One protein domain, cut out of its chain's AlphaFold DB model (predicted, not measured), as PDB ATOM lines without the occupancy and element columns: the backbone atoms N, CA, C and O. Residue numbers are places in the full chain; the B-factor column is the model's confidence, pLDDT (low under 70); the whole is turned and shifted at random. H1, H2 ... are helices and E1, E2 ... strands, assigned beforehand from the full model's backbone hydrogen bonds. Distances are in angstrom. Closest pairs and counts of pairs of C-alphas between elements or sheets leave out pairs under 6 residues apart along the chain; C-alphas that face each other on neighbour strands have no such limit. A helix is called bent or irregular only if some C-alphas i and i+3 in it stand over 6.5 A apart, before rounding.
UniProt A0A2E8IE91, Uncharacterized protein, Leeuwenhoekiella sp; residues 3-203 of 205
ATOM      1  N   GLY A   3     -21.509  49.250 397.261       90.62
ATOM      2  CA  GLY A   3     -22.742  49.413 396.509       90.62
ATOM      3  C   GLY A   3     -22.919  48.391 395.401       90.62
ATOM      4  O   GLY A   3     -22.053  47.549 395.168       90.62
ATOM      5  N   ASP A   4     -24.042  48.493 394.710       87.38
ATOM      6  CA  ASP A   4     -24.330  47.700 393.527       87.38
ATOM      7  C   ASP A   4     -23.995  48.507 392.280       87.38
ATOM      8  O   ASP A   4     -24.491  49.615 392.081       87.38
ATOM      9  N   LEU A   5     -23.155  47.943 391.416       81.69
ATOM     10  CA  LEU A   5     -22.968  48.493 390.078       81.69
ATOM     11  C   LEU A   5     -24.066  47.937 389.168       81.69
ATOM     12  O   LEU A   5     -23.969  46.786 388.721       81.69
ATOM     13  N   ASP A   6     -25.075  48.762 388.893       73.56
ATOM     14  CA  ASP A   6     -26.083  48.508 387.871       73.56
ATOM     15  C   ASP A   6     -25.531  48.970 386.520       73.56
ATOM     16  O   ASP A   6     -25.398  50.161 386.230       73.56
ATOM     17  N   ALA A   7     -25.087  48.000 385.727       61.84
ATOM     18  CA  ALA A   7     -24.545  48.233 384.400       61.84
ATOM     19  C   ALA A   7     -25.565  47.745 383.371       61.84
ATOM     20  O   ALA A   7     -25.666  46.544 383.107       61.84
ATOM     21  N   THR A   8     -26.309  48.680 382.790       58.53
ATOM     22  CA  THR A   8     -27.125  48.439 381.600       58.53
ATOM     23  C   THR A   8     -26.295  48.694 380.335       58.53
ATOM     24  O   THR A   8     -25.146  49.134 380.397       58.53
ATOM     25  N   VAL A   9     -26.869  48.422 379.158       49.41
ATOM     26  CA  VAL A   9     -26.227  48.712 377.859       49.41
ATOM     27  C   VAL A   9     -25.921  50.211 377.693       49.41
ATOM     28  O   VAL A   9     -24.999  50.569 376.964       49.41
ATOM     29  N   THR A  10     -26.659  51.088 378.378       44.34
ATOM     30  CA  THR A  10     -26.603  52.544 378.189       44.34
ATOM     31  C   THR A  10     -26.143  53.324 379.421       44.34
ATOM     32  O   THR A  10     -25.714  54.468 379.270       44.34
ATOM     33  N   THR A  11     -26.176  52.740 380.623       54.75
ATOM     34  CA  THR A  11     -25.796  53.414 381.874       54.75
ATOM     35  C   THR A  11     -24.999  52.500 382.806       54.75
ATOM     36  O   THR A  11     -25.275  51.309 382.927       54.75
ATOM     37  N   LYS A  12     -23.991  53.067 383.478       65.88
ATOM     38  CA  LYS A  12     -23.317  52.454 384.630       65.88
ATOM     39  C   LYS A  12     -23.586  53.330 385.843       65.88
ATOM     40  O   LYS A  12     -22.926  54.354 386.012       65.88
ATOM     41  N   GLU A  13     -24.546  52.939 386.665       77.06
ATOM     42  CA  GLU A  13     -24.856  53.633 387.911       77.06
ATOM     43  C   GLU A  13     -24.397  52.796 389.100       77.06
ATOM     44  O   GLU A  13     -24.606  51.584 389.156       77.06
ATOM     45  N   PHE A  14     -23.732  53.446 390.054       83.31
ATOM     46  CA  PHE A  14     -23.320  52.807 391.297       83.31
ATOM     47  C   PHE A  14     -24.281  53.208 392.409       83.31
ATOM     48  O   PHE A  14     -24.254  54.341 392.894       83.31
ATOM     49  N   GLN A  15     -25.131  52.273 392.817       87.50
ATOM     50  CA  GLN A  15     -26.081  52.473 393.902       87.50
ATOM     51  C   GLN A  15     -25.394  52.165 395.228       87.50
ATOM     52  O   GLN A  15     -25.088  51.015 395.541       87.50
ATOM     53  N   THR A  16     -25.112  53.208 396.006       89.88
ATOM     54  CA  THR A  16     -24.387  53.060 397.271       89.88
ATOM     55  C   THR A  16     -25.271  52.386 398.319       89.88
ATOM     56  O   THR A  16     -26.342  52.881 398.648       89.88
ATOM     57  N   ILE A  17     -24.785  51.275 398.873       91.50
ATOM     58  CA  ILE A  17     -25.375  50.583 400.028       91.50
ATOM     59  C   ILE A  17     -24.890  51.246 401.320       91.50
ATOM     60  O   ILE A  17     -25.659  51.423 402.260       91.50
ATOM     61  N   GLY A  18     -23.611  51.628 401.366       91.44
ATOM     62  CA  GLY A  18     -23.048  52.308 402.524       91.44
ATOM     63  C   GLY A  18     -21.573  52.672 402.395       91.44
ATOM     64  O   GLY A  18     -20.869  52.307 401.444       91.44
ATOM     65  N   LEU A  19     -21.102  53.408 403.400       92.88
ATOM     66  CA  LEU A  19     -19.699  53.740 403.605       92.88
ATOM     67  C   LEU A  19     -19.191  52.975 404.830       92.88
ATOM     68  O   LEU A  19     -19.840  53.037 405.873       92.88
ATOM     69  N   PRO A  20     -18.056  52.262 404.733       94.31
ATOM     70  CA  PRO A  20     -17.474  51.640 405.909       94.31
ATOM     71  C   PRO A  20     -16.967  52.704 406.881       94.31
ATOM     72  O   PRO A  20     -16.451  53.740 406.462       94.31
ATOM     73  N   SER A  21     -17.089  52.430 408.175       95.75
ATOM     74  CA  SER A  21     -16.346  53.147 409.206       95.75
ATOM     75  C   SER A  21     -14.896  52.667 409.181       95.75
ATOM     76  O   SER A  21     -14.660  51.462 409.221       95.75
ATOM     77  N   LEU A  22     -13.947  53.593 409.082       96.00
ATOM     78  CA  LEU A  22     -12.515  53.319 409.030       96.00
ATOM     79  C   LEU A  22     -11.858  53.883 410.292       96.00
ATOM     80  O   LEU A  22     -11.780  55.099 410.467       96.00
ATOM     81  N   ALA A  23     -11.394  53.007 411.180       94.31
ATOM     82  CA  ALA A  23     -10.569  53.398 412.322       94.31
ATOM     83  C   ALA A  23      -9.089  53.538 411.935       94.31
ATOM     84  O   ALA A  23      -8.366  54.347 412.517       94.31
ATOM     85  N   THR A  24      -8.644  52.761 410.949       95.94
ATOM     86  CA  THR A  24      -7.281  52.785 410.418       95.94
ATOM     87  C   THR A  24      -7.220  53.368 409.006       95.94
ATOM     88  O   THR A  24      -8.167  53.298 408.220       95.94
ATOM     89  N   LYS A  25      -6.074  53.978 408.685       97.06
ATOM     90  CA  LYS A  25      -5.779  54.530 407.358       97.06
ATOM     91  C   LYS A  25      -5.534  53.384 406.374       97.06
ATOM     92  O   LYS A  25      -4.697  52.523 406.634       97.06
ATOM     93  N   ILE A  26      -6.194  53.402 405.219       98.12
ATOM     94  CA  ILE A  26      -6.026  52.381 404.176       98.12
ATOM     95  C   ILE A  26      -5.045  52.888 403.123       98.12
ATOM     96  O   ILE A  26      -5.300  53.911 402.491       98.12
ATOM     97  N   ARG A  27      -3.925  52.190 402.901       98.19
ATOM     98  CA  ARG A  27      -2.916  52.627 401.923       98.19
ATOM     99  C   ARG A  27      -3.454  52.566 400.491       98.19
ATOM    100  O   ARG A  27      -4.040  51.563 400.067       98.19
ATOM    101  N   LEU A  28      -3.200  53.633 399.742       98.44
ATOM    102  CA  LEU A  28      -3.525  53.781 398.330       98.44
ATOM    103  C   LEU A  28      -2.252  53.821 397.488       98.44
ATOM    104  O   LEU A  28      -1.225  54.352 397.907       98.44
ATOM    105  N   GLN A  29      -2.362  53.315 396.267       98.25
ATOM    106  CA  GLN A  29      -1.353  53.458 395.233       98.25
ATOM    107  C   GLN A  29      -1.775  54.581 394.271       98.25
ATOM    108  O   GLN A  29      -2.771  54.402 393.558       98.25
ATOM    109  N   PRO A  30      -1.050  55.714 394.224       98.06
ATOM    110  CA  PRO A  30      -1.206  56.702 393.166       98.06
ATOM    111  C   PRO A  30      -0.506  56.229 391.884       98.06
ATOM    112  O   PRO A  30       0.617  55.726 391.913       98.06
ATOM    113  N   ILE A  31      -1.172  56.384 390.744       98.25
ATOM    114  CA  ILE A  31      -0.634  56.118 389.407       98.25
ATOM    115  C   ILE A  31      -0.950  57.341 388.545       98.25
ATOM    116  O   ILE A  31      -2.116  57.646 388.309       98.25
ATOM    117  N   PHE A  32       0.074  58.046 388.076       97.00
ATOM    118  CA  PHE A  32      -0.101  59.267 387.288       97.00
ATOM    119  C   PHE A  32      -0.337  58.934 385.818       97.00
ATOM    120  O   PHE A  32       0.305  58.041 385.261       97.00
ATOM    121  N   LYS A  33      -1.291  59.628 385.200       95.12
ATOM    122  CA  LYS A  33      -1.689  59.414 383.812       95.12
ATOM    123  C   LYS A  33      -1.816  60.736 383.086       95.12
ATOM    124  O   LYS A  33      -2.426  61.663 383.604       95.12
ATOM    125  N   SER A  34      -1.299  60.794 381.866       92.69
ATOM    126  CA  SER A  34      -1.503  61.945 380.993       92.69
ATOM    127  C   SER A  34      -2.911  61.945 380.409       92.69
ATOM    128  O   SER A  34      -3.431  60.898 380.018       92.69
ATOM    129  N   PHE A  35      -3.497  63.132 380.294       89.38
ATOM    130  CA  PHE A  35      -4.744  63.343 379.580       89.38
ATOM    131  C   PHE A  35      -4.611  62.970 378.102       89.38
ATOM    132  O   PHE A  35      -3.606  63.250 377.443       89.38
ATOM    133  N   ASN A  36      -5.689  62.407 377.575       88.38
ATOM    134  CA  ASN A  36      -5.963  62.339 376.148       88.38
ATOM    135  C   ASN A  36      -7.257  63.112 375.818       88.38
ATOM    136  O   ASN A  36      -7.968  63.596 376.705       88.38
ATOM    137  N   ALA A  37      -7.594  63.199 374.530       86.75
ATOM    138  CA  ALA A  37      -8.791  63.900 374.068       86.75
ATOM    139  C   ALA A  37     -10.111  63.361 374.669       86.75
ATOM    140  O   ALA A  37     -11.040  64.137 374.908       86.75
ATOM    141  N   LEU A  38     -10.211  62.051 374.931       88.38
ATOM    142  CA  LEU A  38     -11.391  61.442 375.553       88.38
ATOM    143  C   LEU A  38     -11.497  61.821 377.034       88.38
ATOM    144  O   LEU A  38     -12.574  62.220 377.476       88.38
ATOM    145  N   ASP A  39     -10.385  61.768 377.769       89.56
ATOM    146  CA  ASP A  39     -10.316  62.156 379.182       89.56
ATOM    147  C   ASP A  39     -10.701  63.632 379.354       89.56
ATOM    148  O   ASP A  39     -11.504  63.981 380.220       89.56
ATOM    149  N   TYR A  40     -10.210  64.505 378.468       87.56
ATOM    150  CA  TYR A  40     -10.542  65.929 378.495       87.56
ATOM    151  C   TYR A  40     -12.020  66.195 378.178       87.56
ATOM    152  O   TYR A  40     -12.678  67.022 378.820       87.56
ATOM    153  N   LYS A  41     -12.593  65.459 377.221       87.94
ATOM    154  CA  LYS A  41     -14.030  65.531 376.923       87.94
ATOM    155  C   LYS A  41     -14.877  65.066 378.114       87.94
ATOM    156  O   LYS A  41     -15.912  65.671 378.394       87.94
ATOM    157  N   ALA A  42     -14.454  64.018 378.820       87.50
ATOM    158  CA  ALA A  42     -15.133  63.544 380.024       87.50
ATOM    159  C   ALA A  42     -15.059  64.586 381.151       87.50
ATOM    160  O   ALA A  42     -16.092  64.955 381.711       87.50
ATOM    161  N   TYR A  43     -13.869  65.137 381.403       88.25
ATOM    162  CA  TYR A  43     -13.650  66.205 382.375       88.25
ATOM    163  C   TYR A  43     -14.535  67.430 382.109       88.25
ATOM    164  O   TYR A  43     -15.256  67.878 382.994       88.25
ATOM    165  N   THR A  44     -14.537  67.952 380.879       85.94
ATOM    166  CA  THR A  44     -15.315  69.156 380.529       85.94
ATOM    167  C   THR A  44     -16.824  68.945 380.646       85.94
ATOM    168  O   THR A  44     -17.552  69.891 380.949       85.94
ATOM    169  N   LYS A  45     -17.315  67.715 380.440       86.12
ATOM    170  CA  LYS A  45     -18.719  67.357 380.676       86.12
ATOM    171  C   LYS A  45     -19.059  67.367 382.169       86.12
ATOM    172  O   LYS A  45     -20.090  67.924 382.534       86.12
ATOM    173  N   LEU A  46     -18.205  66.771 383.001       82.75
ATOM    174  CA  LEU A  46     -18.424  66.631 384.444       82.75
ATOM    175  C   LEU A  46     -18.222  67.953 385.196       82.75
ATOM    176  O   LEU A  46     -19.051  68.308 386.025       82.75
ATOM    177  N   LYS A  47     -17.213  68.754 384.834       79.31
ATOM    178  CA  LYS A  47     -16.972  70.082 385.429       79.31
ATOM    179  C   LYS A  47     -18.186  71.010 385.315       79.31
ATOM    180  O   LYS A  47     -18.432  71.809 386.202       79.31
ATOM    181  N   LYS A  48     -18.993  70.915 384.253       72.25
ATOM    182  CA  LYS A  48     -20.218  71.736 384.133       72.25
ATOM    183  C   LYS A  48     -21.241  71.469 385.244       72.25
ATOM    184  O   LYS A  48     -22.154  72.269 385.415       72.25
ATOM    185  N   GLN A  49     -21.109  70.351 385.953       65.06
ATOM    186  CA  GLN A  49     -21.989  69.929 387.038       65.06
ATOM    187  C   GLN A  49     -21.400  70.243 388.426       65.06
ATOM    188  O   GLN A  49     -22.134  70.174 389.406       65.06
ATOM    189  N   GLU A  50     -20.119  70.629 388.517       66.12
ATOM    190  CA  GLU A  50     -19.399  70.847 389.778       66.12
ATOM    191  C   GLU A  50     -18.597  72.161 389.748       66.12
ATOM    192  O   GLU A  50     -17.773  72.394 388.862       66.12
ATOM    193  N   SER A  51     -18.795  73.044 390.732       64.69
ATOM    194  CA  SER A  51     -18.001  74.274 390.852       64.69
ATOM    195  C   SER A  51     -16.626  73.975 391.453       64.69
ATOM    196  O   SER A  51     -16.464  73.964 392.672       64.69
ATOM    197  N   LEU A  52     -15.635  73.737 390.595       69.81
ATOM    198  CA  LEU A  52     -14.235  73.585 390.996       69.81
ATOM    199  C   LEU A  52     -13.536  74.942 391.135       69.81
ATOM    200  O   LEU A  52     -13.755  75.847 390.332       69.81
ATOM    201  N   GLY A  53     -12.613  75.045 392.092       63.78
ATOM    202  CA  GLY A  53     -11.732  76.209 392.263       63.78
ATOM    203  C   GLY A  53     -10.546  76.277 391.288       63.78
ATOM    204  O   GLY A  53      -9.664  77.109 391.472       63.78
ATOM    205  N   PHE A  54     -10.479  75.396 390.285       71.88
ATOM    206  CA  PHE A  54      -9.396  75.351 389.299       71.88
ATOM    207  C   PHE A  54      -9.912  74.976 387.903       71.88
ATOM    208  O   PHE A  54     -10.978  74.375 387.742       71.88
ATOM    209  N   GLU A  55      -9.138  75.327 386.876       73.62
ATOM    210  CA  GLU A  55      -9.435  74.994 385.483       73.62
ATOM    211  C   GLU A  55      -8.273  74.244 384.833       73.62
ATOM    212  O   GLU A  55      -7.113  74.429 385.189       73.62
ATOM    213  N   ILE A  56      -8.604  73.394 383.861       74.12
ATOM    214  CA  ILE A  56      -7.634  72.628 383.083       74.12
ATOM    215  C   ILE A  56      -7.846  73.011 381.625       74.12
ATOM    216  O   ILE A  56      -8.952  72.846 381.112       74.12
ATOM    217  N   ASN A  57      -6.788  73.497 380.980       71.19
ATOM    218  CA  ASN A  57      -6.787  73.889 379.574       71.19
ATOM    219  C   ASN A  57      -5.971  72.880 378.765       71.19
ATOM    220  O   ASN A  57      -4.743  72.881 378.829       71.19
ATOM    221  N   TYR A  58      -6.648  72.004 378.021       71.69
ATOM    222  CA  TYR A  58      -5.985  70.994 377.194       71.69
ATOM    223  C   TYR A  58      -5.698  71.510 375.787       71.69
ATOM    224  O   TYR A  58      -6.601  71.959 375.082       71.69
ATOM    225  N   VAL A  59      -4.444  71.365 375.365       71.88
ATOM    226  CA  VAL A  59      -3.993  71.577 373.989       71.88
ATOM    227  C   VAL A  59      -3.113  70.384 373.612       71.88
ATOM    228  O   VAL A  59      -2.104  70.125 374.263       71.88
ATOM    229  N   ASP A  60      -3.511  69.646 372.574       61.09
ATOM    230  CA  ASP A  60      -2.930  68.338 372.216       61.09
ATOM    231  C   ASP A  60      -1.443  68.411 371.814       61.09
ATOM    232  O   ASP A  60      -0.697  67.446 371.964       61.09
ATOM    233  N   SER A  61      -1.003  69.582 371.346       67.69
ATOM    234  CA  SER A  61       0.369  69.866 370.916       67.69
ATOM    235  C   SER A  61       1.297  70.366 372.028       67.69
ATOM    236  O   SER A  61       2.457  70.672 371.746       67.69
ATOM    237  N   LEU A  62       0.830  70.478 373.280       67.88
ATOM    238  CA  LEU A  62       1.693  70.921 374.374       67.88
ATOM    239  C   LEU A  62       2.761  69.863 374.694       67.88
ATOM    240  O   LEU A  62       2.432  68.684 374.841       67.88
ATOM    241  N   PRO A  63       4.030  70.275 374.875       61.06
ATOM    242  CA  PRO A  63       5.100  69.357 375.257       61.06
ATOM    243  C   PRO A  63       4.863  68.745 376.647       61.06
ATOM    244  O   PRO A  63       5.167  67.573 376.854       61.06
ATOM    245  N   ASN A  64       4.249  69.499 377.567       65.88
ATOM    246  CA  ASN A  64       3.801  68.995 378.865       65.88
ATOM    247  C   ASN A  64       2.300  68.710 378.819       65.88
ATOM    248  O   ASN A  64       1.478  69.628 378.831       65.88
ATOM    249  N   LYS A  65       1.948  67.423 378.774       76.00
ATOM    250  CA  LYS A  65       0.557  66.985 378.878       76.00
ATOM    251  C   LYS A  65       0.100  67.078 380.325       76.00
ATOM    252  O   LYS A  65       0.796  66.622 381.223       76.00
ATOM    253  N   LEU A  66      -1.096  67.622 380.513       85.38
ATOM    254  CA  LEU A  66      -1.786  67.623 381.799       85.38
ATOM    255  C   LEU A  66      -1.919  66.194 382.322       85.38
ATOM    256  O   LEU A  66      -2.124  65.263 381.535       85.38
ATOM    257  N   GLU A  67      -1.848  66.029 383.637       92.62
ATOM    258  CA  GLU A  67      -1.970  64.732 384.292       92.62
ATOM    259  C   GLU A  67      -3.177  64.677 385.226       92.62
ATOM    260  O   GLU A  67      -3.646  65.678 385.761       92.62
ATOM    261  N   TYR A  68      -3.668  63.465 385.436       95.38
ATOM    262  CA  TYR A  68      -4.576  63.118 386.517       95.38
ATOM    263  C   TYR A  68      -3.995  61.942 387.297       95.38
ATOM    264  O   TYR A  68      -3.061  61.264 386.848       95.38
ATOM    265  N   VAL A  69      -4.543  61.686 388.481       97.75
ATOM    266  CA  VAL A  69      -4.092  60.589 389.332       97.75
ATOM    267  C   VAL A  69      -5.133  59.485 389.369       97.75
ATOM    268  O   VAL A  69      -6.314  59.700 389.622       97.75
ATOM    269  N   ARG A  70      -4.681  58.258 389.162       98.19
ATOM    270  CA  ARG A  70      -5.429  57.060 389.499       98.19
ATOM    271  C   ARG A  70      -5.082  56.651 390.919       98.19
ATOM    272  O   ARG A  70      -3.936  56.310 391.190       98.19
ATOM    273  N   LEU A  71      -6.064  56.638 391.811       98.31
ATOM    274  CA  LEU A  71      -5.904  56.119 393.167       98.31
ATOM    275  C   LEU A  71      -6.483  54.711 393.229       98.31
ATOM    276  O   LEU A  71      -7.666  54.520 392.956       98.31
ATOM    277  N   ARG A  72      -5.657  53.726 393.582       98.06
ATOM    278  CA  ARG A  72      -6.046  52.313 393.702       98.06
ATOM    279  C   ARG A  72      -5.864  51.822 395.133       98.06
ATOM    280  O   ARG A  72      -4.859  52.131 395.764       98.06
ATOM    281  N   LEU A  73      -6.796  51.009 395.631       97.25
ATOM    282  CA  LEU A  73      -6.629  50.299 396.902       97.25
ATOM    283  C   LEU A  73      -5.402  49.378 396.839       97.25
ATOM    284  O   LEU A  73      -5.402  48.396 396.092       97.25
ATOM    285  N   GLN A  74      -4.383  49.684 397.641       97.00
ATOM    286  CA  GLN A  74      -3.181  48.862 397.770       97.00
ATOM    287  C   GLN A  74      -3.320  47.895 398.948       97.00
ATOM    288  O   GLN A  74      -3.104  46.693 398.794       97.00
ATOM    289  N   ASP A  75      -3.728  48.404 400.112       96.81
ATOM    290  CA  ASP A  75      -3.855  47.609 401.332       96.81
ATOM    291  C   ASP A  75      -5.269  47.044 401.507       96.81
ATOM    292  O   ASP A  75      -6.115  47.553 402.247       96.81
ATOM    293  N   LYS A  76      -5.536  45.956 400.784       96.19
ATOM    294  CA  LYS A  76      -6.807  45.227 400.879       96.19
ATOM    295  C   LYS A  76      -6.966  44.495 402.215       96.19
ATOM    296  O   LYS A  76      -8.099  44.239 402.611       96.19
ATOM    297  N   SER A  77      -5.871  44.147 402.895       96.38
ATOM    298  CA  SER A  77      -5.911  43.384 404.148       96.38
ATOM    299  C   SER A  77      -6.427  44.244 405.297       96.38
ATOM    300  O   SER A  77      -7.384  43.850 405.965       96.38
ATOM    301  N   THR A  78      -5.891  45.455 405.456       97.62
ATOM    302  CA  THR A  78      -6.380  46.409 406.460       97.62
ATOM    303  C   THR A  78      -7.840  46.771 406.203       97.62
ATOM    304  O   THR A  78      -8.650  46.782 407.127       97.62
ATOM    305  N   LEU A  79      -8.235  46.951 404.937       97.56
ATOM    306  CA  LEU A  79      -9.634  47.201 404.587       97.56
ATOM    307  C   LEU A  79     -10.561  46.033 404.959       97.56
ATOM    308  O   LEU A  79     -11.653  46.260 405.472       97.56
ATOM    309  N   LEU A  80     -10.144  44.786 404.724       97.50
ATOM    310  CA  LEU A  80     -10.906  43.608 405.155       97.50
ATOM    311  C   LEU A  80     -11.046  43.558 406.680       97.50
ATOM    312  O   LEU A  80     -12.132  43.263 407.174       97.50
ATOM    313  N   SER A  81      -9.986  43.895 407.417       97.31
ATOM    314  CA  SER A  81     -10.027  43.994 408.880       97.31
ATOM    315  C   SER A  81     -11.046  45.039 409.349       97.31
ATOM    316  O   SER A  81     -11.888  44.742 410.197       97.31
ATOM    317  N   GLU A  82     -11.047  46.237 408.753       97.31
ATOM    318  CA  GLU A  82     -12.036  47.281 409.053       97.31
ATOM    319  C   GLU A  82     -13.466  46.809 408.756       97.31
ATOM    320  O   GLU A  82     -14.350  46.938 409.605       97.31
ATOM    321  N   LEU A  83     -13.700  46.194 407.591       97.19
ATOM    322  CA  LEU A  83     -15.018  45.688 407.190       97.19
ATOM    323  C   LEU A  83     -15.526  44.541 408.072       97.19
ATOM    324  O   LEU A  83     -16.735  44.412 408.263       97.19
ATOM    325  N   ASN A  84     -14.629  43.717 408.613       97.19
ATOM    326  CA  ASN A  84     -14.978  42.642 409.541       97.19
ATOM    327  C   ASN A  84     -15.092  43.102 411.002       97.19
ATOM    328  O   ASN A  84     -15.515  42.314 411.854       97.19
ATOM    329  N   SER A  85     -14.756  44.354 411.310       97.00
ATOM    330  CA  SER A  85     -14.882  44.890 412.663       97.00
ATOM    331  C   SER A  85     -16.344  45.020 413.105       97.00
ATOM    332  O   SER A  85     -17.261  45.160 412.293       97.00
ATOM    333  N   ALA A  86     -16.564  45.044 414.424       96.38
ATOM    334  CA  ALA A  86     -17.894  45.223 415.009       96.38
ATOM    335  C   ALA A  86     -18.570  46.538 414.568       96.38
ATOM    336  O   ALA A  86     -19.783  46.580 414.390       96.38
ATOM    337  N   LYS A  87     -17.789  47.600 414.307       96.00
ATOM    338  CA  LYS A  87     -18.314  48.893 413.832       96.00
ATOM    339  C   LYS A  87     -18.996  48.795 412.467       96.00
ATOM    340  O   LYS A  87     -19.880  49.590 412.170       96.00
ATOM    341  N   ASN A  88     -18.594  47.824 411.648       97.00
ATOM    342  CA  ASN A  88     -19.140  47.595 410.315       97.00
ATOM    343  C   ASN A  88     -20.075  46.382 410.255       97.00
ATOM    344  O   ASN A  88     -20.422  45.955 409.158       97.00
ATOM    345  N   GLU A  89     -20.527  45.829 411.387       96.62
ATOM    346  CA  GLU A  89     -21.347  44.612 411.403       96.62
ATOM    347  C   GLU A  89     -22.621  44.740 410.551       96.62
ATOM    348  O   GLU A  89     -22.900  43.868 409.725       96.62
ATOM    349  N   THR A  90     -23.364  45.841 410.696       96.31
ATOM    350  CA  THR A  90     -24.579  46.100 409.906       96.31
ATOM    351  C   THR A  90     -24.274  46.138 408.411       96.31
ATOM    352  O   THR A  90     -24.934  45.450 407.631       96.31
ATOM    353  N   LEU A  91     -23.234  46.877 408.011       96.25
ATOM    354  CA  LEU A  91     -22.822  46.982 406.613       96.25
ATOM    355  C   LEU A  91     -22.344  45.626 406.076       96.25
ATOM    356  O   LEU A  91     -22.770  45.197 405.007       96.25
ATOM    357  N   ARG A  92     -21.532  44.891 406.840       96.00
ATOM    358  CA  ARG A  92     -21.080  43.537 406.494       96.00
ATOM    359  C   ARG A  92     -22.259  42.590 406.290       96.00
ATOM    360  O   ARG A  92     -22.255  41.824 405.329       96.00
ATOM    361  N   ASN A  93     -23.281  42.653 407.140       94.50
ATOM    362  CA  ASN A  93     -24.489  41.839 407.001       94.50
ATOM    363  C   ASN A  93     -25.300  42.212 405.750       94.50
ATOM    364  O   ASN A  93     -25.829  41.322 405.080       94.50
ATOM    365  N   GLN A  94     -25.366  43.496 405.386       94.56
ATOM    366  CA  GLN A  94     -25.978  43.933 404.126       94.56
ATOM    367  C   GLN A  94     -25.212  43.389 402.912       94.56
ATOM    368  O   GLN A  94     -25.831  42.822 402.012       94.56
ATOM    369  N   ILE A  95     -23.875  43.471 402.915       95.00
ATOM    370  CA  ILE A  95     -23.021  42.905 401.854       95.00
ATOM    371  C   ILE A  95     -23.210  41.384 401.775       95.00
ATOM    372  O   ILE A  95     -23.367  40.836 400.688       95.00
ATOM    373  N   LEU A  96     -23.253  40.685 402.914       94.19
ATOM    374  CA  LEU A  96     -23.437  39.231 402.969       94.19
ATOM    375  C   LEU A  96     -24.726  38.785 402.272       94.19
ATOM    376  O   LEU A  96     -24.738  37.776 401.564       94.19
ATOM    377  N   ASN A  97     -25.805  39.538 402.478       91.88
ATOM    378  CA  ASN A  97     -27.114  39.249 401.903       91.88
ATOM    379  C   ASN A  97     -27.262  39.764 400.459       91.88
ATOM    380  O   ASN A  97     -28.235  39.412 399.790       91.88
ATOM    381  N   ASN A  98     -26.292  40.528 399.947       90.44
ATOM    382  CA  ASN A  98     -26.298  41.074 398.598       90.44
ATOM    383  C   ASN A  98     -25.131  40.541 397.745       90.44
ATOM    384  O   ASN A  98     -24.018  41.056 397.751       90.44
ATOM    385  N   LYS A  99     -25.415  39.543 396.900       85.25
ATOM    386  CA  LYS A  99     -24.426  38.929 395.986       85.25
ATOM    387  C   LYS A  99     -23.841  39.878 394.921       85.25
ATOM    388  O   LYS A  99     -22.904  39.483 394.218       85.25
ATOM    389  N   ARG A 100     -24.455  41.049 394.722       89.38
ATOM    390  CA  ARG A 100     -24.040  42.067 393.748       89.38
ATOM    391  C   ARG A 100     -23.220  43.187 394.381       89.38
ATOM    392  O   ARG A 100     -22.621  43.940 393.621       89.38
ATOM    393  N   ALA A 101     -23.127  43.219 395.713       92.75
ATOM    394  CA  ALA A 101     -22.360  44.227 396.413       92.75
ATOM    395  C   ALA A 101     -20.889  44.164 395.983       92.75
ATOM    396  O   ALA A 101     -20.219  43.135 396.107       92.75
ATOM    397  N   ASP A 102     -20.409  45.297 395.496       94.88
ATOM    398  CA  ASP A 102     -19.047  45.547 395.071       94.88
ATOM    399  C   ASP A 102     -18.508  46.779 395.825       94.88
ATOM    400  O   ASP A 102     -19.247  47.570 396.422       94.88
ATOM    401  N   ILE A 103     -17.193  46.961 395.803       95.75
ATOM    402  CA  ILE A 103     -16.507  48.106 396.403       95.75
ATOM    403  C   ILE A 103     -15.806  48.923 395.333       95.75
ATOM    404  O   ILE A 103     -15.101  48.367 394.493       95.75
ATOM    405  N   VAL A 104     -15.937  50.249 395.390       95.50
ATOM    406  CA  VAL A 104     -15.084  51.142 394.598       95.50
ATOM    407  C   VAL A 104     -13.644  50.959 395.058       95.50
ATOM    408  O   VAL A 104     -13.301  51.268 396.198       95.50
ATOM    409  N   SER A 105     -12.825  50.413 394.167       96.31
ATOM    410  CA  SER A 105     -11.457  49.974 394.453       96.31
ATOM    411  C   SER A 105     -10.392  50.796 393.742       96.31
ATOM    412  O   SER A 105      -9.209  50.712 394.075       96.31
ATOM    413  N   GLN A 106     -10.820  51.597 392.773       96.69
ATOM    414  CA  GLN A 106      -9.978  52.514 392.038       96.69
ATOM    415  C   GLN A 106     -10.817  53.694 391.566       96.69
ATOM    416  O   GLN A 106     -11.970  53.502 391.183       96.69
ATOM    417  N   ILE A 107     -10.217  54.875 391.532       96.19
ATOM    418  CA  ILE A 107     -10.776  56.050 390.866       96.19
ATOM    419  C   ILE A 107      -9.721  56.695 389.972       96.19
ATOM    420  O   ILE A 107      -8.537  56.660 390.304       96.19
ATOM    421  N   ASP A 108     -10.159  57.293 388.870       96.62
ATOM    422  CA  ASP A 108      -9.376  58.242 388.081       96.62
ATOM    423  C   ASP A 108      -9.833  59.651 388.463       96.62
ATOM    424  O   ASP A 108     -10.983  60.021 388.224       96.62
ATOM    425  N   TRP A 109      -8.955  60.409 389.112       95.44
ATOM    426  CA  TRP A 109      -9.276  61.661 389.782       95.44
ATOM    427  C   TRP A 109      -8.454  62.818 389.221       95.44
ATOM    428  O   TRP A 109      -7.221  62.801 389.207       95.44
ATOM    429  N   VAL A 110      -9.170  63.827 388.745       94.62
ATOM    430  CA  VAL A 110      -8.624  65.051 388.176       94.62
ATOM    431  C   VAL A 110      -8.586  66.111 389.258       94.62
ATOM    432  O   VAL A 110      -9.631  66.512 389.759       94.62
ATOM    433  N   ILE A 111      -7.389  66.575 389.586       93.56
ATOM    434  CA  ILE A 111      -7.123  67.559 390.637       93.56
ATOM    435  C   ILE A 111      -6.185  68.643 390.112       93.56
ATOM    436  O   ILE A 111      -5.672  68.541 388.996       93.56
ATOM    437  N   SER A 112      -5.961  69.683 390.911       92.38
ATOM    438  CA  SER A 112      -5.015  70.743 390.569       92.38
ATOM    439  C   SER A 112      -3.593  70.199 390.370       92.38
ATOM    440  O   SER A 112      -3.177  69.238 391.021       92.38
ATOM    441  N   GLU A 113      -2.817  70.866 389.514       91.50
ATOM    442  CA  GLU A 113      -1.407  70.530 389.273       91.50
ATOM    443  C   GLU A 113      -0.594  70.529 390.577       91.50
ATOM    444  O   GLU A 113       0.200  69.630 390.828       91.50
ATOM    445  N   MET A 114      -0.862  71.491 391.466       92.81
ATOM    446  CA  MET A 114      -0.247  71.553 392.792       92.81
ATOM    447  C   MET A 114      -0.493  70.272 393.604       92.81
ATOM    448  O   MET A 114       0.448  69.727 394.180       92.81
ATOM    449  N   ASN A 115      -1.721  69.747 393.605       95.31
ATOM    450  CA  ASN A 115      -2.045  68.508 394.313       95.31
ATOM    451  C   ASN A 115      -1.414  67.277 393.633       95.31
ATOM    452  O   ASN A 115      -0.996  66.348 394.324       95.31
ATOM    453  N   ILE A 116      -1.289  67.264 392.297       96.12
ATOM    454  CA  ILE A 116      -0.539  66.220 391.573       96.12
ATOM    455  C   ILE A 116       0.926  66.209 392.015       96.12
ATOM    456  O   ILE A 116       1.452  65.143 392.336       96.12
ATOM    457  N   GLN A 117       1.575  67.373 392.088       95.56
ATOM    458  CA  GLN A 117       2.970  67.471 392.527       95.56
ATOM    459  C   GLN A 117       3.143  67.029 393.987       95.56
ATOM    460  O   GLN A 117       4.085  66.299 394.295       95.56
ATOM    461  N   GLN A 118       2.200  67.371 394.871       96.31
ATOM    462  CA  GLN A 118       2.192  66.864 396.249       96.31
ATOM    463  C   GLN A 118       2.082  65.335 396.302       96.31
ATOM    464  O   GLN A 118       2.834  64.695 397.034       96.31
ATOM    465  N   LEU A 119       1.199  64.729 395.502       97.44
ATOM    466  CA  LEU A 119       1.074  63.269 395.426       97.44
ATOM    467  C   LEU A 119       2.328  62.599 394.854       97.44
ATOM    468  O   LEU A 119       2.673  61.507 395.295       97.44
ATOM    469  N   LYS A 120       3.007  63.225 393.883       97.06
ATOM    470  CA  LYS A 120       4.263  62.715 393.306       97.06
ATOM    471  C   LYS A 120       5.408  62.720 394.313       97.06
ATOM    472  O   LYS A 120       6.236  61.816 394.287       97.06
ATOM    473  N   ALA A 121       5.452  63.729 395.179       97.19
ATOM    474  CA  ALA A 121       6.483  63.869 396.201       97.19
ATOM    475  C   ALA A 121       6.225  63.019 397.459       97.19
ATOM    476  O   ALA A 121       7.135  62.875 398.278       97.19
ATOM    477  N   ALA A 122       5.009  62.491 397.625       97.94
ATOM    478  CA  ALA A 122       4.552  61.808 398.829       97.94
ATOM    479  C   ALA A 122       5.297  60.498 399.114       97.94
ATOM    480  O   ALA A 122       5.530  59.689 398.217       97.94
ATOM    481  N   ASP A 123       5.558  60.234 400.393       97.81
ATOM    482  CA  ASP A 123       6.112  58.956 400.848       97.81
ATOM    483  C   ASP A 123       5.006  57.886 400.931       97.81
ATOM    484  O   ASP A 123       5.223  56.691 400.690       97.81
ATOM    485  N   ALA A 124       3.780  58.316 401.250       97.62
ATOM    486  CA  ALA A 124       2.598  57.468 401.241       97.62
ATOM    487  C   ALA A 124       1.300  58.264 401.050       97.62
ATOM    488  O   ALA A 124       1.186  59.424 401.438       97.62
ATOM    489  N   VAL A 125       0.293  57.592 400.489       98.44
ATOM    490  CA  VAL A 125      -1.059  58.124 400.296       98.44
ATOM    491  C   VAL A 125      -2.053  57.172 400.949       98.44
ATOM    492  O   VAL A 125      -1.944  55.952 400.797       98.44
ATOM    493  N   TYR A 126      -3.030  57.713 401.669       98.31
ATOM    494  CA  TYR A 126      -4.014  56.924 402.402       98.31
ATOM    495  C   TYR A 126      -5.442  57.405 402.162       98.31
ATOM    496  O   TYR A 126      -5.696  58.598 402.050       98.31
ATOM    497  N   LEU A 127      -6.383  56.465 402.170       98.00
ATOM    498  CA  LEU A 127      -7.800  56.720 402.389       98.00
ATOM    499  C   LEU A 127      -8.067  56.716 403.898       98.00
ATOM    500  O   LEU A 127      -7.676  55.782 404.600       98.00
ATOM    501  N   SER A 128      -8.760  57.738 404.382       96.81
ATOM    502  CA  SER A 128      -9.208  57.850 405.771       96.81
ATOM    503  C   SER A 128     -10.606  58.464 405.822       96.81
ATOM    504  O   SER A 128     -11.216  58.751 404.788       96.81
ATOM    505  N   GLN A 129     -11.114  58.678 407.029       95.19
ATOM    506  CA  GLN A 129     -12.278  59.514 407.287       95.19
ATOM    507  C   GLN A 129     -11.903  60.665 408.219       95.19
ATOM    508  O   GLN A 129     -11.029  60.513 409.074       95.19
ATOM    509  N   ASN A 130     -12.557  61.812 408.048       92.56
ATOM    510  CA  ASN A 130     -12.505  62.882 409.041       92.56
ATOM    511  C   ASN A 130     -13.454  62.589 410.218       92.56
ATOM    512  O   ASN A 130     -14.150  61.573 410.242       92.56
ATOM    513  N   VAL A 131     -13.516  63.506 411.185       90.19
ATOM    514  CA  VAL A 131     -14.345  63.371 412.399       90.19
ATOM    515  C   VAL A 131     -15.841  63.165 412.128       90.19
ATOM    516  O   VAL A 131     -16.532  62.576 412.950       90.19
ATOM    517  N   ASN A 132     -16.330  63.593 410.960       90.81
ATOM    518  CA  ASN A 132     -17.724  63.440 410.541       90.81
ATOM    519  C   ASN A 132     -17.955  62.163 409.712       90.81
ATOM    520  O   ASN A 132     -19.020  61.994 409.125       90.81
ATOM    521  N   GLY A 133     -16.954  61.283 409.598       89.62
ATOM    522  CA  GLY A 133     -17.032  60.072 408.780       89.62
ATOM    523  C   GLY A 133     -16.917  60.322 407.272       89.62
ATOM    524  O   GLY A 133     -17.127  59.402 406.478       89.62
ATOM    525  N   ILE A 134     -16.581  61.546 406.847       91.56
ATOM    526  CA  ILE A 134     -16.461  61.885 405.424       91.56
ATOM    527  C   ILE A 134     -15.128  61.333 404.899       91.56
ATOM    528  O   ILE A 134     -14.092  61.619 405.507       91.56
ATOM    529  N   PRO A 135     -15.125  60.573 403.788       93.56
ATOM    530  CA  PRO A 135     -13.901  60.072 403.176       93.56
ATOM    531  C   PRO A 135     -12.958  61.198 402.739       93.56
ATOM    532  O   PRO A 135     -13.380  62.154 402.087       93.56
ATOM    533  N   ILE A 136     -11.677  61.043 403.058       96.62
ATOM    534  CA  ILE A 136     -10.601  61.984 402.728       96.62
ATOM    535  C   ILE A 136      -9.361  61.230 402.246       96.62
ATOM    536  O   ILE A 136      -9.157  60.059 402.585       96.62
ATOM    537  N   ILE A 137      -8.522  61.918 401.478       98.06
ATOM    538  CA  ILE A 137      -7.192  61.459 401.090       98.06
ATOM    539  C   ILE A 137      -6.168  62.139 401.993       98.06
ATOM    540  O   ILE A 137      -6.181  63.355 402.147       98.06
ATOM    541  N   LEU A 138      -5.273  61.354 402.582       98.00
ATOM    542  CA  LEU A 138      -4.141  61.855 403.353       98.00
ATOM    543  C   LEU A 138      -2.859  61.631 402.559       98.00
ATOM    544  O   LEU A 138      -2.553  60.496 402.186       98.00
ATOM    545  N   ILE A 139      -2.113  62.703 402.332       98.06
ATOM    546  CA  ILE A 139      -0.790  62.694 401.713       98.06
ATOM    547  C   ILE A 139       0.235  62.826 402.832       98.06
ATOM    548  O   ILE A 139       0.203  63.801 403.577       98.06
ATOM    549  N   SER A 140       1.115  61.839 402.961       97.44
ATOM    550  CA  SER A 140       2.192  61.830 403.947       97.44
ATOM    551  C   SER A 140       3.510  62.185 403.278       97.44
ATOM    552  O   SER A 140       3.903  61.509 402.323       97.44
ATOM    553  N   LYS A 141       4.192  63.208 403.793       97.00
ATOM    554  CA  LYS A 141       5.532  63.603 403.358       97.00
ATOM    555  C   LYS A 141       6.346  64.116 404.542       97.00
ATOM    556  O   LYS A 141       5.907  65.068 405.175       97.00
ATOM    557  N   ASP A 142       7.495  63.505 404.829       94.38
ATOM    558  CA  ASP A 142       8.423  63.947 405.887       94.38
ATOM    559  C   ASP A 142       7.702  64.188 407.236       94.38
ATOM    560  O   ASP A 142       7.801  65.254 407.843       94.38
ATOM    561  N   ASP A 143       6.885  63.213 407.654       89.81
ATOM    562  CA  ASP A 143       6.003  63.240 408.838       89.81
ATOM    563  C   ASP A 143       4.888  64.306 408.844       89.81
ATOM    564  O   ASP A 143       4.071  64.359 409.769       89.81
ATOM    565  N   GLN A 144       4.772  65.114 407.790       94.94
ATOM    566  CA  GLN A 144       3.650  66.022 407.586       94.94
ATOM    567  C   GLN A 144       2.496  65.322 406.868       94.94
ATOM    568  O   GLN A 144       2.691  64.479 405.988       94.94
ATOM    569  N   ILE A 145       1.273  65.695 407.247       96.31
ATOM    570  CA  ILE A 145       0.040  65.191 406.644       96.31
ATOM    571  C   ILE A 145      -0.713  66.348 405.996       96.31
ATOM    572  O   ILE A 145      -1.132  67.282 406.680       96.31
ATOM    573  N   THR A 146      -0.957  66.225 404.696       96.75
ATOM    574  CA  THR A 146      -1.878  67.086 403.949       96.75
ATOM    575  C   THR A 146      -3.174  66.324 403.690       96.75
ATOM    576  O   THR A 146      -3.149  65.179 403.238       96.75
ATOM    577  N   GLU A 147      -4.315  66.949 403.977       96.19
ATOM    578  CA  GLU A 147      -5.642  66.404 403.678       96.19
ATOM    579  C   GLU A 147      -6.142  66.949 402.339       96.19
ATOM    580  O   GLU A 147      -6.130  68.158 402.122       96.19
ATOM    581  N   LEU A 148      -6.639  66.060 401.478       95.81
ATOM    582  CA  LEU A 148      -7.447  66.415 400.317       95.81
ATOM    583  C   LEU A 148      -8.839  65.794 400.435       95.81
ATOM    584  O   LEU A 148      -9.010  64.647 400.863       95.81
ATOM    585  N   ARG A 149      -9.848  66.536 399.994       93.19
ATOM    586  CA  ARG A 149     -11.230  66.071 399.877       93.19
ATOM    587  C   ARG A 149     -11.479  65.630 398.448       93.19
ATOM    588  O   ARG A 149     -10.972  66.237 397.515       93.19
ATOM    589  N   PHE A 150     -12.335  64.630 398.247       90.81
ATOM    590  CA  PHE A 150     -12.725  64.230 396.888       90.81
ATOM    591  C   PHE A 150     -13.371  65.376 396.090       90.81
ATOM    592  O   PHE A 150     -13.241  65.394 394.871       90.81
ATOM    593  N   SER A 151     -13.992  66.344 396.778       89.19
ATOM    594  CA  SER A 151     -14.546  67.579 396.206       89.19
ATOM    595  C   SER A 151     -13.496  68.559 395.672       89.19
ATOM    596  O   SER A 151     -13.853  69.504 394.977       89.19
ATOM    597  N   ASP A 152     -12.214  68.356 395.979       90.31
ATOM    598  CA  ASP A 152     -11.113  69.190 395.475       90.31
ATOM    599  C   ASP A 152     -10.732  68.822 394.029       90.31
ATOM    600  O   ASP A 152      -9.682  69.225 393.526       90.31
ATOM    601  N   GLY A 153     -11.564  68.025 393.355       91.44
ATOM    602  CA  GLY A 153     -11.369  67.579 391.989       91.44
ATOM    603  C   GLY A 153     -12.579  66.833 391.438       91.44
ATOM    604  O   GLY A 153     -13.609  66.737 392.090       91.44
ATOM    605  N   VAL A 154     -12.423  66.268 390.244       91.62
ATOM    606  CA  VAL A 154     -13.478  65.543 389.518       91.62
ATOM    607  C   VAL A 154     -13.072  64.096 389.319       91.62
ATOM    608  O   VAL A 154     -12.000  63.806 388.786       91.62
ATOM    609  N   VAL A 155     -13.935  63.163 389.712       91.19
ATOM    610  CA  VAL A 155     -13.733  61.735 389.440       91.19
ATOM    611  C   VAL A 155     -14.231  61.416 388.029       91.19
ATOM    612  O   VAL A 155     -15.430  61.437 387.770       91.19
ATOM    613  N   LEU A 156     -13.314  61.111 387.106       91.31
ATOM    614  CA  LEU A 156     -13.639  60.778 385.712       91.31
ATOM    615  C   LEU A 156     -14.255  59.393 385.576       91.31
ATOM    616  O   LEU A 156     -15.156  59.170 384.770       91.31
ATOM    617  N   SER A 157     -13.697  58.441 386.315       90.94
ATOM    618  CA  SER A 157     -14.086  57.043 386.244       90.94
ATOM    619  C   SER A 157     -13.729  56.324 387.539       90.94
ATOM    620  O   SER A 157     -12.959  56.823 388.366       90.94
ATOM    621  N   TYR A 158     -14.293  55.136 387.718       93.50
ATOM    622  CA  TYR A 158     -13.975  54.257 388.830       93.50
ATOM    623  C   TYR A 158     -14.036  52.796 388.385       93.50
ATOM    624  O   TYR A 158     -14.842  52.435 387.528       93.50
ATOM    625  N   ASP A 159     -13.225  51.957 389.031       94.00
ATOM    626  CA  ASP A 159     -13.334  50.502 388.928       94.00
ATOM    627  C   ASP A 159     -13.770  49.914 390.267       94.00
ATOM    628  O   ASP A 159     -13.360  50.353 391.353       94.00
ATOM    629  N   VAL A 160     -14.581  48.865 390.183       94.94
ATOM    630  CA  VAL A 160     -15.080  48.145 391.349       94.94
ATOM    631  C   VAL A 160     -14.427  46.772 391.479       94.94
ATOM    632  O   VAL A 160     -14.089  46.117 390.493       94.94
ATOM    633  N   SER A 161     -14.287  46.324 392.718       95.88
ATOM    634  CA  SER A 161     -13.870  44.974 393.080       95.88
ATOM    635  C   SER A 161     -15.016  44.249 393.777       95.88
ATOM    636  O   SER A 161     -15.872  44.878 394.394       95.88
ATOM    637  N   GLN A 162     -15.020  42.925 393.701       95.31
ATOM    638  CA  GLN A 162     -16.013  42.074 394.352       95.31
ATOM    639  C   GLN A 162     -15.475  41.504 395.671       95.31
ATOM    640  O   GLN A 162     -14.264  41.350 395.862       95.31
ATOM    641  N   PHE A 163     -16.391  41.125 396.558       96.38
ATOM    642  CA  PHE A 163     -16.067  40.460 397.816       96.38
ATOM    643  C   PHE A 163     -16.038  38.933 397.686       96.38
ATOM    644  O   PHE A 163     -16.871  38.329 397.004       96.38
ATOM    645  N   CYS A 164     -15.109  38.305 398.404       95.94
ATOM    646  CA  CYS A 164     -14.984  36.860 398.524       95.94
ATOM    647  C   CYS A 164     -15.083  36.439 399.993       95.94
ATOM    648  O   CYS A 164     -14.331  36.906 400.850       95.94
ATOM    649  N   TRP A 165     -16.019  35.535 400.258       96.69
ATOM    650  CA  TRP A 165     -16.392  35.071 401.585       96.69
ATOM    651  C   TRP A 165     -15.772  33.714 401.897       96.69
ATOM    652  O   TRP A 165     -15.739  32.836 401.033       96.69
ATOM    653  N   GLY A 166     -15.351  33.531 403.143       95.25
ATOM    654  CA  GLY A 166     -14.964  32.243 403.716       95.25
ATOM    655  C   GLY A 166     -15.648  32.016 405.061       95.25
ATOM    656  O   GLY A 166     -16.494  32.808 405.473       95.25
ATOM    657  N   LEU A 167     -15.298  30.919 405.729       93.25
ATOM    658  CA  LEU A 167     -15.715  30.650 407.103       93.25
ATOM    659  C   LEU A 167     -14.575  31.014 408.054       93.25
ATOM    660  O   LEU A 167     -13.432  30.624 407.819       93.25
ATOM    661  N   ASN A 168     -14.891  31.745 409.120       91.38
ATOM    662  CA  ASN A 168     -13.957  31.996 410.214       91.38
ATOM    663  C   ASN A 168     -13.842  30.770 411.149       91.38
ATOM    664  O   ASN A 168     -14.526  29.760 410.971       91.38
ATOM    665  N   TYR A 169     -13.029  30.876 412.205       89.44
ATOM    666  CA  TYR A 169     -12.834  29.803 413.195       89.44
ATOM    667  C   TYR A 169     -14.112  29.397 413.962       89.44
ATOM    668  O   TYR A 169     -14.160  28.319 414.550       89.44
ATOM    669  N   LYS A 170     -15.161  30.235 413.954       89.50
ATOM    670  CA  LYS A 170     -16.488  29.953 414.537       89.50
ATOM    671  C   LYS A 170     -17.466  29.335 413.531       89.50
ATOM    672  O   LYS A 170     -18.647  29.144 413.841       89.50
ATOM    673  N   ASN A 171     -17.005  29.012 412.323       87.75
ATOM    674  CA  ASN A 171     -17.848  28.589 411.207       87.75
ATOM    675  C   ASN A 171     -18.939  29.624 410.885       87.75
ATOM    676  O   ASN A 171     -20.115  29.278 410.717       87.75
ATOM    677  N   GLU A 172     -18.570  30.902 410.850       90.38
ATOM    678  CA  GLU A 172     -19.432  32.012 410.440       90.38
ATOM    679  C   GLU A 172     -18.873  32.670 409.168       90.38
ATOM    680  O   GLU A 172     -17.651  32.730 409.012       90.38
ATOM    681  N   PRO A 173     -19.730  33.150 408.243       93.75
ATOM    682  CA  PRO A 173     -19.263  33.849 407.049       93.75
ATOM    683  C   PRO A 173     -18.484  35.120 407.388       93.75
ATOM    684  O   PRO A 173     -18.980  35.985 408.107       93.75
ATOM    685  N   GLU A 174     -17.306  35.262 406.795       95.50
ATOM    686  CA  GLU A 174     -16.411  36.405 406.969       95.50
ATOM    687  C   GLU A 174     -15.827  36.838 405.616       95.50
ATOM    688  O   GLU A 174     -15.647  36.015 404.709       95.50
ATOM    689  N   LEU A 175     -15.568  38.140 405.455       96.69
ATOM    690  CA  LEU A 175     -14.906  38.670 404.265       96.69
ATOM    691  C   LEU A 175     -13.424  38.289 404.314       96.69
ATOM    692  O   LEU A 175     -12.700  38.759 405.182       96.69
ATOM    693  N   MET A 176     -12.967  37.469 403.371       96.69
ATOM    694  CA  MET A 176     -11.596  36.941 403.372       96.69
ATOM    695  C   MET A 176     -10.735  37.506 402.242       96.69
ATOM    696  O   MET A 176      -9.511  37.507 402.340       96.69
ATOM    697  N   ALA A 177     -11.348  37.978 401.152       96.69
ATOM    698  CA  ALA A 177     -10.615  38.572 400.039       96.69
ATOM    699  C   ALA A 177     -11.444  39.608 399.264       96.69
ATOM    700  O   ALA A 177     -12.677  39.571 399.251       96.69
ATOM    701  N   ILE A 178     -10.734  40.508 398.577       96.50
ATOM    702  CA  ILE A 178     -11.278  41.466 397.605       96.50
ATOM    703  C   ILE A 178     -10.602  41.197 396.257       96.50
ATOM    704  O   ILE A 178      -9.393  41.419 396.102       96.50
ATOM    705  N   SER A 179     -11.374  40.726 395.282       94.62
ATOM    706  CA  SER A 179     -10.878  40.358 393.954       94.62
ATOM    707  C   SER A 179     -11.453  41.267 392.872       94.62
ATOM    708  O   SER A 179     -12.446  41.960 393.084       94.62
ATOM    709  N   GLU A 180     -10.823  41.297 391.701       92.75
ATOM    710  CA  GLU A 180     -11.327  42.085 390.574       92.75
ATOM    711  C   GLU A 180     -12.738  41.631 390.192       92.75
ATOM    712  O   GLU A 180     -13.056  40.436 390.232       92.75
ATOM    713  N   LYS A 181     -13.613  42.569 389.827       89.44
ATOM    714  CA  LYS A 181     -14.977  42.210 389.437       89.44
ATOM    715  C   LYS A 181     -14.960  41.278 388.222       89.44
ATOM    716  O   LYS A 181     -14.338  41.573 387.210       89.44
ATOM    717  N   GLY A 182     -15.675  40.158 388.329       87.69
ATOM    718  CA  GLY A 182     -15.754  39.143 387.270       87.69
ATOM    719  C   GLY A 182     -14.698  38.041 387.381       87.69
ATOM    720  O   GLY A 182     -14.861  36.994 386.759       87.69
ATOM    721  N   SER A 183     -13.673  38.217 388.221       90.00
ATOM    722  CA  SER A 183     -12.746  37.135 388.565       90.00
ATOM    723  C   SER A 183     -13.422  36.066 389.433       90.00
ATOM    724  O   SER A 183     -14.427  36.320 390.106       90.00
ATOM    725  N   SER A 184     -12.873  34.853 389.447       90.44
ATOM    726  CA  SER A 184     -13.292  33.831 390.414       90.44
ATOM    727  C   SER A 184     -12.656  34.094 391.779       90.44
ATOM    728  O   SER A 184     -11.496  34.491 391.861       90.44
ATOM    729  N   CYS A 185     -13.401  33.837 392.858       92.88
ATOM    730  CA  CYS A 185     -12.806  33.769 394.192       92.88
ATOM    731  C   CYS A 185     -11.861  32.563 394.265       92.88
ATOM    732  O   CYS A 185     -12.178  31.493 393.745       92.88
ATOM    733  N   THR A 186     -10.696  32.742 394.880       89.00
ATOM    734  CA  THR A 186      -9.651  31.717 394.929       89.00
ATOM    735  C   THR A 186      -9.956  30.638 395.972       89.00
ATOM    736  O   THR A 186     -10.527  30.907 397.031       89.00
ATOM    737  N   GLY A 187      -9.555  29.396 395.684       88.56
ATOM    738  CA  GLY A 187      -9.664  28.273 396.618       88.56
ATOM    739  C   GLY A 187     -11.104  27.966 397.048       88.56
ATOM    740  O   GLY A 187     -11.995  27.777 396.222       88.56
ATOM    741  N   THR A 188     -11.326  27.888 398.361       88.69
ATOM    742  CA  THR A 188     -12.635  27.574 398.962       88.69
ATOM    743  C   THR A 188     -13.558  28.787 399.082       88.69
ATOM    744  O   THR A 188     -14.740  28.623 399.396       88.69
ATOM    745  N   LEU A 189     -13.053  29.993 398.805       94.12
ATOM    746  CA  LEU A 189     -13.809  31.227 398.955       94.12
ATOM    747  C   LEU A 189     -14.960  31.309 397.948       94.12
ATOM    748  O   LEU A 189     -14.875  30.849 396.808       94.12
ATOM    749  N   LYS A 190     -16.058  31.941 398.358       93.19
ATOM    750  CA  LYS A 190     -17.273  32.079 397.550       93.19
ATOM    751  C   LYS A 190     -17.641  33.544 397.387       93.19
ATOM    752  O   LYS A 190     -17.673  34.293 398.355       93.19
ATOM    753  N   ARG A 191     -18.050  33.937 396.178       92.00
ATOM    754  CA  ARG A 191     -18.647  35.265 395.949       92.00
ATOM    755  C   ARG A 191     -19.939  35.457 396.750       92.00
ATOM    756  O   ARG A 191     -20.216  36.536 397.250       92.00
ATOM    757  N   ASN A 192     -20.744  34.401 396.868       90.69
ATOM    758  CA  ASN A 192     -21.992  34.441 397.622       90.69
ATOM    759  C   ASN A 192     -21.802  33.837 399.021       90.69
ATOM    760  O   ASN A 192     -21.887  32.615 399.175       90.69
ATOM    761  N   GLY A 193     -21.606  34.690 400.029       88.25
ATOM    762  CA  GLY A 193     -21.413  34.264 401.416       88.25
ATOM    763  C   GLY A 193     -22.627  33.564 402.040       88.25
ATOM    764  O   GLY A 193     -22.459  32.719 402.915       88.25
ATOM    765  N   THR A 194     -23.854  33.801 401.556       88.12
ATOM    766  CA  THR A 194     -25.047  33.095 402.077       88.12
ATOM    767  C   THR A 194     -25.032  31.591 401.791       88.12
ATOM    768  O   THR A 194     -25.667  30.827 402.519       88.12
ATOM    769  N   LYS A 195     -24.279  31.132 400.778       85.50
ATOM    770  CA  LYS A 195     -24.114  29.694 400.497       85.50
ATOM    771  C   LYS A 195     -23.373  28.972 401.625       85.50
ATOM    772  O   LYS A 195     -23.749  27.853 401.961       85.50
ATOM    773  N   LEU A 196     -22.431  29.652 402.280       84.94
ATOM    774  CA  LEU A 196     -21.655  29.104 403.395       84.94
ATOM    775  C   LEU A 196     -22.531  28.817 404.629       84.94
ATOM    776  O   LEU A 196     -22.282  27.868 405.365       84.94
ATOM    777  N   LYS A 197     -23.617  29.583 404.833       72.50
ATOM    778  CA  LYS A 197     -24.595  29.312 405.907       72.50
ATOM    779  C   LYS A 197     -25.388  28.023 405.672       72.50
ATOM    780  O   LYS A 197     -25.747  27.355 406.637       72.50
ATOM    781  N   LYS A 198     -25.677  27.675 404.412       62.75
ATOM    782  CA  LYS A 198     -26.462  26.475 404.069       62.75
ATOM    783  C   LYS A 198     -25.660  25.192 404.271       62.75
ATOM    784  O   LYS A 198     -26.215  24.213 404.754       62.75
ATOM    785  N   GLU A 199     -24.362  25.225 403.981       59.81
ATOM    786  CA  GLU A 199     -23.452  24.090 404.188       59.81
ATOM    787  C   GLU A 199     -23.327  23.715 405.678       59.81
ATOM    788  O   GLU A 199     -23.304  22.534 406.009       59.81
ATOM    789  N   LYS A 200     -23.394  24.691 406.600       55.81
ATOM    790  CA  LYS A 200     -23.406  24.450 408.059       55.81
ATOM    791  C   LYS A 200     -24.615  23.638 408.548       55.81
ATOM    792  O   LYS A 200     -24.517  22.948 409.558       55.81
ATOM    793  N   ASN A 201     -25.753  23.724 407.857       55.72
ATOM    794  CA  ASN A 201     -26.982  23.037 408.265       55.72
ATOM    795  C   ASN A 201     -27.064  21.588 407.767       55.72
ATOM    796  O   ASN A 201     -27.862  20.827 408.299       55.72
ATOM    797  N   LEU A 202     -26.246  21.194 406.786       53.06
ATOM    798  CA  LEU A 202     -26.268  19.840 406.217       53.06
ATOM    799  C   LEU A 202     -25.529  18.799 407.078       53.06
ATOM    800  O   LEU A 202     -25.670  17.609 406.829       53.06
ATOM    801  N   PHE A 203     -24.780  19.235 408.096       52.88
ATOM    802  CA  PHE A 203     -24.006  18.362 408.992       52.88
ATOM    803  C   PHE A 203     -24.512  18.358 410.443       52.88
ATOM    804  O   PHE A 203     -23.771  18.006 411.358       52.88
TER     805      PHE A 203
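Overview. This is residues 3 to 203 of the 205 residues of an uncharacterized protein of Leeuwenhoekiella sp (UniProt A0A2E8IE91). A strongly twisted sheet of eight strands, in the order E8 E7 E6 E3 E4 E5 E9 E10 and antiparallel throughout, curls round H4, while H2 packs on E10 and E3, and H1 crosses over E5 and E9. The hairpin of E1 and E2 is a separate arm whose tip, residues 7 to 12, sticks out, and H5 only grazes the sheet beside E9 and E10. The 201 printed residues hold five named helices and ten named strands, in the order E1 E2 E3 H1 E4 H2 H3 E5 H4 E6 E7 E8 E9 E10 H5, a mixed class. The whole is compact, with a radius of gyration of the C-alphas of 19.1 A and spans of 68 by 46 by 30 A.

Arrangement. E1, residues 3 to 7, and E2, residues 12 to 18, form an antiparallel hairpin with N 4 and O 15 2.9 A apart. E3, residues 26 to 34, is antiparallel to E4, residues 67 to 73, with N 31 and O 70 2.8 A apart. H1, residues 37 to 47, has a height over the sheet of 9.5 A; the C-alphas of Tyr 43 and Leu 156 are its closest to E9, residues 153 to 167, at 6.4 A. H2, residues 76 to 84, and H3, residues 86 to 97, touch only at the corner, about perpendicular at 86 degrees, with C-alphas 83 and 92 closest at 6.5 A. H3 is irregular, with C-alphas 87 and 90 7.9 A apart. E5, residues 101 to 111, is antiparallel to E4, N 71 to O 107 2.9 A, and to E9, N 105 to O 159 2.9 A; it meets E1 only at a point. H4, residues 113 to 121, is on the sheet. E6, E7 and E8, residues 124 to 129, 135 to 141 and 144 to 149, form a meander, each strand the antiparallel neighbour of the one before: N 126 to O 138 is 2.9 A, N 139 to O 146 2.8 A. E6 is also antiparallel to E3, N 26 to O 127 2.9 A. E9 and E10, residues 173 to 180, form a hairpin, N 164 to O 177 2.9 A. H5 is residues 194 to 201. In H1, H2 and H4 every O i to N i+4 pair is within hydrogen-bond range; in H3 6 of 8 are, in H5 1 of 4, beside 3 of 5 O i to N i+3 pairs.

Along the chain. E1 begins at C-alpha 3 (-22.742, 49.413, 396.509). E3 measures 25.5 A, E5 28.5 A and E9 40.1 A; E9 bends by 73 degrees at residue 156. H5 ends at C-alpha 201 (-26.982, 23.037, 408.265).

Size, cuts and confidence. The printed part has no cut. The C-alphas of Ser 61 and Phe 203 are the two farthest apart, 68.5 A. The links H1 to E4 and E10 to H5 are long. The mean pLDDT of the printed part is 88.7; it is under 70 at residues 7 to 12, 49 to 53, 60 to 64 and 198 to 203.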